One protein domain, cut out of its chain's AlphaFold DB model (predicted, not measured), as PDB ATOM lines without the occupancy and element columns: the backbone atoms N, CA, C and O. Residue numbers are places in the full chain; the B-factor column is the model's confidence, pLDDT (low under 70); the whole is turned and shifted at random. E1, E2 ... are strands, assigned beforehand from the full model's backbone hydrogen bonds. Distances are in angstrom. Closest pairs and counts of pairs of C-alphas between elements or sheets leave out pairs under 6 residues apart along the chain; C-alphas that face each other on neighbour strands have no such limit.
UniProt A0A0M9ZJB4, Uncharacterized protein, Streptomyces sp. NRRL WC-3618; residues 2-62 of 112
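This is residues 2 to 62 of the 112 residues of an uncharacterized protein of Streptomyces sp. NRRL WC-3618 (UniProt A0A0M9ZJB4). With little regular structure, the domain is one antiparallel strand hairpin, E1 and E2, with two long stretches without named elements, residues 2 to 20 and 41 to 62, looping loosely out to one side of it. The 61 printed residues hold no named helix and two named strands, E1 then E2, with 13 residues; the class is all strand. It is only just loose, close to compact, with a radius of gyration of the C-alphas of 12.8 A, and only just elongated, spanning 36 by 24 by 20 A.

E1, residues 21 to 27, and E2, residues 35 to 40, form a hairpin, antiparallel at 166 degrees, over a short link. C-alphas 21 and 40 face each other at 4.5 A. N 25 and O 37, at 2.9 A, and N 35 and O 27, at 2.8 A, are within hydrogen-bond range. Residues 11 to 12 pair with 15 to 16, antiparallel.

E1 measures 17.1 A from C-alpha 21 at (-37.267, 24.465, 37.272). E2 measures 15.9 A, to C-alpha 40 at (-34.719, 21.978, 34.484).

The C-alphas farthest apart, His 31 and Gly 44, are 37.2 A apart. The printed part has no cut. pLDDT is under 70 at residues 2 to 7 and 43 to 62.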
ATOM      1  N   THR A   2     -31.981  25.054  59.259       33.00
ATOM      2  CA  THR A   2     -32.799  24.060  58.549       33.00
ATOM      3  C   THR A   2     -33.365  24.738  57.310       33.00
ATOM      4  O   THR A   2     -34.044  25.752  57.425       33.00
ATOM      5  N   PHE A   3     -33.039  24.203  56.138       42.72
ATOM      6  CA  PHE A   3     -33.646  24.563  54.861       42.72
ATOM      7  C   PHE A   3     -34.741  23.526  54.596       42.72
ATOM      8  O   PHE A   3     -34.437  22.337  54.539       42.72
ATOM      9  N   ASP A   4     -36.010  23.935  54.526       54.12
ATOM     10  CA  ASP A   4     -37.135  22.998  54.356       54.12
ATOM     11  C   ASP A   4     -37.538  22.784  52.885       54.12
ATOM     12  O   ASP A   4     -38.442  21.995  52.606       54.12
ATOM     13  N   GLY A   5     -36.858  23.458  51.948       54.75
ATOM     14  CA  GLY A   5     -37.028  23.282  50.504       54.75
ATOM     15  C   GLY A   5     -38.402  23.683  49.963       54.75
ATOM     16  O   GLY A   5     -38.718  23.346  48.822       54.75
ATOM     17  N   ARG A   6     -39.244  24.369  50.749       60.22
ATOM     18  CA  ARG A   6     -40.644  24.640  50.368       60.22
ATOM     19  C   ARG A   6     -40.831  25.867  49.486       60.22
ATOM     20  O   ARG A   6     -41.860  25.973  48.824       60.22
ATOM     21  N   ALA A   7     -39.856  26.768  49.457       64.50
ATOM     22  CA  ALA A   7     -39.871  27.943  48.602       64.50
ATOM     23  C   ALA A   7     -38.475  28.182  48.025       64.50
ATOM     24  O   ALA A   7     -37.483  28.188  48.752       64.50
ATOM     25  N   TYR A   8     -38.415  28.382  46.714       71.06
ATOM     26  CA  TYR A   8     -37.220  28.797  45.997       71.06
ATOM     27  C   TYR A   8     -37.615  29.821  44.936       71.06
ATOM     28  O   TYR A   8     -38.729  29.789  44.415       71.06
ATOM     29  N   ALA A   9     -36.692  30.722  44.624       78.06
ATOM     30  CA  ALA A   9     -36.795  31.626  43.495       78.06
ATOM     31  C   ALA A   9     -35.513  31.495  42.678       78.06
ATOM     32  O   ALA A   9     -34.415  31.486  43.242       78.06
ATOM     33  N   VAL A  10     -35.650  31.370  41.364       77.81
ATOM     34  CA  VAL A  10     -34.518  31.332  40.440       77.81
ATOM     35  C   VAL A  10     -34.678  32.476  39.461       77.81
ATOM     36  O   VAL A  10     -35.645  32.526  38.704       77.81
ATOM     37  N   ALA A  11     -33.711  33.387  39.473       78.06
ATOM     38  CA  ALA A  11     -33.628  34.468  38.511       78.06
ATOM     39  C   ALA A  11     -32.309  34.387  37.740       78.06
ATOM     40  O   ALA A  11     -31.251  34.179  38.334       78.06
ATOM     41  N   VAL A  12     -32.378  34.580  36.426       74.19
ATOM     42  CA  VAL A  12     -31.216  34.681  35.531       74.19
ATOM     43  C   VAL A  12     -31.279  36.049  34.870       74.19
ATOM     44  O   VAL A  12     -32.317  36.413  34.321       74.19
ATOM     45  N   ASP A  13     -30.212  36.840  34.992       75.38
ATOM     46  CA  ASP A  13     -30.156  38.224  34.497       75.38
ATOM     47  C   ASP A  13     -31.355  39.089  34.947       75.38
ATOM     48  O   ASP A  13     -31.877  39.923  34.209       75.38
ATOM     49  N   GLY A  14     -31.837  38.855  36.174       73.62
ATOM     50  CA  GLY A  14     -32.992  39.553  36.751       73.62
ATOM     51  C   GLY A  14     -34.363  39.075  36.254       73.62
ATOM     52  O   GLY A  14     -35.382  39.598  36.705       73.62
ATOM     53  N   ARG A  15     -34.423  38.078  35.366       74.88
ATOM     54  CA  ARG A  15     -35.668  37.447  34.915       74.88
ATOM     55  C   ARG A  15     -35.985  36.224  35.767       74.88
ATOM     56  O   ARG A  15     -35.166  35.315  35.843       74.88
ATOM     57  N   ASP A  16     -37.186  36.174  36.340       81.38
ATOM     58  CA  ASP A  16     -37.692  34.977  37.020       81.38
ATOM     59  C   ASP A  16     -37.885  33.827  36.016       81.38
ATOM     60  O   ASP A  16     -38.535  33.986  34.977       81.38
ATOM     61  N   VAL A  17     -37.271  32.687  36.326       80.62
ATOM     62  CA  VAL A  17     -37.324  31.438  35.551       80.62
ATOM     63  C   VAL A  17     -37.701  30.244  36.433       80.62
ATOM     64  O   VAL A  17     -37.465  29.092  36.065       80.62
ATOM     65  N   SER A  18     -38.278  30.496  37.610       83.31
ATOM     66  CA  SER A  18     -38.626  29.457  38.590       83.31
ATOM     67  C   SER A  18     -39.606  28.418  38.028       83.31
ATOM     68  O   SER A  18     -39.544  27.246  38.390       83.31
ATOM     69  N   ASP A  19     -40.472  28.813  37.092       84.81
ATOM     70  CA  ASP A  19     -41.436  27.945  36.402       84.81
ATOM     71  C   ASP A  19     -40.786  26.907  35.469       84.81
ATOM     72  O   ASP A  19     -41.379  25.864  35.167       84.81
ATOM     73  N   GLN A  20     -39.554  27.170  35.038       82.75
ATOM     74  CA  GLN A  20     -38.760  26.277  34.203       82.75
ATOM     75  C   GLN A  20     -37.934  25.284  35.030       82.75
ATOM     76  O   GLN A  20     -37.309  24.392  34.456       82.75
ATOM     77  N   VAL A  21     -37.948  25.389  36.361       83.50
ATOM     78  CA  VAL A  21     -37.267  24.465  37.272       83.50
ATOM     79  C   VAL A  21     -38.254  23.386  37.728       83.50
ATOM     80  O   VAL A  21     -39.383  23.645  38.141       83.50
ATOM     81  N   ALA A  22     -37.857  22.128  37.577       85.69
ATOM     82  CA  ALA A  22     -38.601  20.958  38.026       85.69
ATOM     83  C   ALA A  22     -38.296  20.622  39.491       85.69
ATOM     84  O   ALA A  22     -39.206  20.252  40.230       85.69
ATOM     85  N   ALA A  23     -37.030  20.748  39.896       84.44
ATOM     86  CA  ALA A  23     -36.571  20.493  41.257       84.44
ATOM     87  C   ALA A  23     -35.261  21.236  41.554       84.44
ATOM     88  O   ALA A  23     -34.514  21.592  40.640       84.44
ATOM     89  N   VAL A  24     -34.979  21.432  42.842       82.50
ATOM     90  CA  VAL A  24     -33.736  22.019  43.351       82.50
ATOM     91  C   VAL A  24     -33.179  21.097  44.429       82.50
ATOM     92  O   VAL A  24     -33.852  20.873  45.433       82.50
ATOM     93  N   ASP A  25     -31.949  20.620  44.245       85.50
ATOM     94  CA  ASP A  25     -31.202  19.910  45.285       85.50
ATOM     95  C   ASP A  25     -30.109  20.824  45.840       85.50
ATOM     96  O   ASP A  25     -29.310  21.391  45.090       85.50
ATOM     97  N   VAL A  26     -30.059  20.961  47.165       81.88
ATOM     98  CA  VAL A  26     -29.028  21.730  47.870       81.88
ATOM     99  C   VAL A  26     -28.238  20.780  48.761       81.88
ATOM    100  O   VAL A  26     -28.798  20.156  49.659       81.88
ATOM    101  N   HIS A  27     -26.930  20.702  48.527       81.88
ATOM    102  CA  HIS A  27     -25.981  19.957  49.349       81.88
ATOM    103  C   HIS A  27     -25.037  20.937  50.038       81.88
ATOM    104  O   HIS A  27     -24.355  21.724  49.381       81.88
ATOM    105  N   ALA A  28     -25.011  20.903  51.365       78.31
ATOM    106  CA  ALA A  28     -24.176  21.775  52.183       78.31
ATOM    107  C   ALA A  28     -23.649  20.985  53.384       78.31
ATOM    108  O   ALA A  28     -24.149  21.114  54.502       78.31
ATOM    109  N   ASP A  29     -22.664  20.128  53.124       82.88
ATOM    110  CA  ASP A  29     -22.004  19.324  54.148       82.88
ATOM    111  C   ASP A  29     -20.863  20.112  54.819       82.88
ATOM    112  O   ASP A  29     -20.201  20.934  54.175       82.88
ATOM    113  N   PRO A  30     -20.600  19.899  56.123       79.69
ATOM    114  CA  PRO A  30     -19.488  20.554  56.798       79.69
ATOM    115  C   PRO A  30     -18.156  20.242  56.106       79.69
ATOM    116  O   PRO A  30     -17.811  19.074  55.944       79.69
ATOM    117  N   HIS A  31     -17.365  21.282  55.832       80.38
ATOM    118  CA  HIS A  31     -16.044  21.219  55.179       80.38
ATOM    119  C   HIS A  31     -16.057  20.919  53.671       80.38
ATOM    120  O   HIS A  31     -14.982  20.894  53.073       80.38
ATOM    121  N   ASP A  32     -17.233  20.789  53.053       82.06
ATOM    122  CA  ASP A  32     -17.379  20.725  51.601       82.06
ATOM    123  C   ASP A  32     -17.829  22.071  51.022       82.06
ATOM    124  O   ASP A  32     -18.435  22.912  51.692       82.06
ATOM    125  N   LEU A  33     -17.527  22.283  49.738       78.19
ATOM    126  CA  LEU A  33     -18.093  23.407  49.003       78.19
ATOM    127  C   LEU A  33     -19.594  23.163  48.797       78.19
ATOM    128  O   LEU A  33     -19.960  22.115  48.252       78.19
ATOM    129  N   PRO A  34     -20.463  24.118  49.171       78.12
ATOM    130  CA  PRO A  34     -21.893  23.973  48.963       78.12
ATOM    131  C   PRO A  34     -22.197  23.844  47.471       78.12
ATOM    132  O   PRO A  34     -21.613  24.531  46.629       78.12
ATOM    133  N   ARG A  35     -23.132  22.953  47.145       81.62
ATOM    134  CA  ARG A  35     -23.544  22.657  45.776       81.62
ATOM    135  C   ARG A  35     -25.050  22.806  45.644       81.62
ATOM    136  O   ARG A  35     -25.803  22.292  46.465       81.62
ATOM    137  N   VAL A  36     -25.473  23.465  44.571       81.25
ATOM    138  CA  VAL A  36     -26.875  23.536  44.156       81.25
ATOM    139  C   VAL A  36     -27.008  22.877  42.793       81.25
ATOM    140  O   VAL A  36     -26.229  23.172  41.885       81.25
ATOM    141  N   VAL A  37     -27.979  21.981  42.657       85.62
ATOM    142  CA  VAL A  37     -28.341  21.339  41.392       85.62
ATOM    143  C   VAL A  37     -29.760  21.763  41.035       85.62
ATOM    144  O   VAL A  37     -30.693  21.548  41.806       85.62
ATOM    145  N   LEU A  38     -29.918  22.376  39.863       83.00
ATOM    146  CA  LEU A  38     -31.216  22.743  39.305       83.00
ATOM    147  C   LEU A  38     -31.616  21.702  38.260       83.00
ATOM    148  O   LEU A  38     -30.953  21.554  37.234       83.00
ATOM    149  N   HIS A  39     -32.717  21.001  38.504       85.06
ATOM    150  CA  HIS A  39     -33.323  20.123  37.508       85.06
ATOM    151  C   HIS A  39     -34.258  20.959  36.658       85.06
ATOM    152  O   HIS A  39     -35.278  21.434  37.148       85.06
ATOM    153  N   LEU A  40     -33.918  21.164  35.393       83.31
ATOM    154  CA  LEU A  40     -34.719  21.978  34.484       83.31
ATOM    155  C   LEU A  40     -35.832  21.139  33.853       83.31
ATOM    156  O   LEU A  40     -35.657  19.956  33.552       83.31
ATOM    157  N   ARG A  41     -36.993  21.753  33.621       82.75
ATOM    158  CA  ARG A  41     -38.055  21.142  32.823       82.75
ATOM    159  C   ARG A  41     -37.594  21.042  31.365       82.75
ATOM    160  O   ARG A  41     -36.942  21.959  30.864       82.75
ATOM    161  N   PRO A  42     -37.976  19.978  30.644       72.12
ATOM    162  CA  PRO A  42     -37.691  19.855  29.221       72.12
ATOM    163  C   PRO A  42     -38.604  20.806  28.433       72.12
ATOM    164  O   PRO A  42     -39.638  20.406  27.907       72.12
ATOM    165  N   THR A  43     -38.251  22.089  28.382       66.06
ATOM    166  CA  THR A  43     -39.021  23.125  27.669       66.06
ATOM    167  C   THR A  43     -38.551  23.335  26.228       66.06
ATOM    168  O   THR A  43     -39.133  24.139  25.510       66.06
ATOM    169  N   GLY A  44     -37.508  22.624  25.777       61.84
ATOM    170  CA  GLY A  44     -36.942  22.755  24.424       61.84
ATOM    171  C   GLY A  44     -36.265  24.105  24.139       61.84
ATOM    172  O   GLY A  44     -35.808  24.330  23.025       61.84
ATOM    173  N   THR A  45     -36.199  24.993  25.134       66.19
ATOM    174  CA  THR A  45     -35.741  26.387  25.020       66.19
ATOM    175  C   THR A  45     -34.418  26.669  25.725       66.19
ATOM    176  O   THR A  45     -33.930  27.794  25.657       66.19
ATOM    177  N   TRP A  46     -33.831  25.683  26.401       67.69
ATOM    178  CA  TRP A  46     -32.561  25.876  27.091       67.69
ATOM    179  C   TRP A  46     -31.389  25.777  26.112       67.69
ATOM    180  O   TRP A  46     -31.349  24.836  25.312       67.69
ATOM    181  N   PRO A  47     -30.432  26.719  26.156       65.19
ATOM    182  CA  PRO A  47     -29.201  26.583  25.400       65.19
ATOM    183  C   PRO A  47     -28.422  25.353  25.892       65.19
ATOM    184  O   PRO A  47     -28.471  24.996  27.068       65.19
ATOM    185  N   THR A  48     -27.703  24.695  24.981       64.94
ATOM    186  CA  THR A  48     -26.853  23.530  25.292       64.94
ATOM    187  C   THR A  48     -25.706  23.858  26.246       64.94
ATOM    188  O   THR A  48     -25.217  22.962  26.927       64.94
ATOM    189  N   GLU A  49     -25.301  25.126  26.311       58.78
ATOM    190  CA  GLU A  49     -24.331  25.658  27.266       58.78
ATOM    191  C   GLU A  49     -24.891  26.954  27.862       58.78
ATOM    192  O   GLU A  49     -25.388  27.817  27.134       58.78
ATOM    193  N   LEU A  50     -24.838  27.076  29.189       65.12
ATOM    194  CA  LEU A  50     -25.288  28.249  29.934       65.12
ATOM    195  C   LEU A  50     -24.109  28.771  30.758       65.12
ATOM    196  O   LEU A  50     -23.736  28.156  31.754       65.12
ATOM    197  N   ASP A  51     -23.530  29.892  30.335       65.88
ATOM    198  CA  ASP A  51     -22.583  30.657  31.145       65.88
ATOM    199  C   ASP A  51     -23.368  31.739  31.895       65.88
ATOM    200  O   ASP A  51     -23.861  32.693  31.292       65.88
ATOM    201  N   ALA A  52     -23.581  31.532  33.194       65.06
ATOM    202  CA  ALA A  52     -24.383  32.412  34.032       65.06
ATOM    203  C   ALA A  52     -23.728  32.602  35.402       65.06
ATOM    204  O   ALA A  52     -23.253  31.653  36.031       65.06
ATOM    205  N   LEU A  53     -23.760  33.838  35.901       64.25
ATOM    206  CA  LEU A  53     -23.392  34.148  37.277       64.25
ATOM    207  C   LEU A  53     -24.605  33.915  38.180       64.25
ATOM    208  O   LEU A  53     -25.597  34.636  38.103       64.25
ATOM    209  N   ALA A  54     -24.519  32.913  39.052       65.44
ATOM    210  CA  ALA A  54     -25.556  32.627  40.035       65.44
ATOM    211  C   ALA A  54     -25.178  33.201  41.406       65.44
ATOM    212  O   ALA A  54     -24.107  32.913  41.943       65.44
ATOM    213  N   ARG A  55     -26.083  33.978  42.008       66.19
ATOM    214  CA  ARG A  55     -26.029  34.316  43.435       66.19
ATOM    215  C   ARG A  55     -26.895  33.313  44.186       66.19
ATOM    216  O   ARG A  55     -28.105  33.280  43.986       66.19
ATOM    217  N   VAL A  56     -26.274  32.502  45.037       66.38
ATOM    218  CA  VAL A  56     -26.981  31.527  45.871       66.38
ATOM    219  C   VAL A  56     -27.069  32.069  47.290       66.38
ATOM    220  O   VAL A  56     -26.053  32.236  47.962       66.38
ATOM    221  N   GLU A  57     -28.290  32.324  47.746       66.25
ATOM    222  CA  GLU A  57     -28.575  32.672  49.136       66.25
ATOM    223  C   GLU A  57     -29.227  31.468  49.811       66.25
ATOM    224  O   GLU A  57     -30.335  31.067  49.459       66.25
ATOM    225  N   VAL A  58     -28.518  30.854  50.760       63.38
ATOM    226  CA  VAL A  58     -29.038  29.734  51.550       63.38
ATOM    227  C   VAL A  58     -29.385  30.250  52.937       63.38
ATOM    228  O   VAL A  58     -28.503  30.662  53.689       63.38
ATOM    229  N   GLY A  59     -30.667  30.214  53.290       63.97
ATOM    230  CA  GLY A  59     -31.155  30.618  54.602       63.97
ATOM    231  C   GLY A  59     -32.662  30.828  54.613       63.97
ATOM    232  O   GLY A  59     -33.289  30.960  53.568       63.97
ATOM    233  N   VAL A  60     -33.244  30.843  55.811       58.28
ATOM    234  CA  VAL A  60     -34.609  31.341  55.987       58.28
ATOM    235  C   VAL A  60     -34.507  32.863  55.880       58.28
ATOM    236  O   VAL A  60     -33.738  33.433  56.662       58.28
ATOM    237  N   PRO A  61     -35.193  33.533  54.930       58.88
ATOM    238  CA  PRO A  61     -35.280  34.986  54.968       58.88
ATOM    239  C   PRO A  61     -35.770  35.360  56.363       58.88
ATOM    240  O   PRO A  61     -36.764  34.808  56.829       58.88
ATOM    241  N   ALA A  62     -35.008  36.196  57.073       59.66
ATOM    242  CA  ALA A  62     -35.359  36.548  58.439       59.66
ATOM    243  C   ALA A  62     -36.804  37.052  58.441       59.66
ATOM    244  O   ALA A  62     -37.137  37.941  57.656       59.66
TER     245      ALA A  62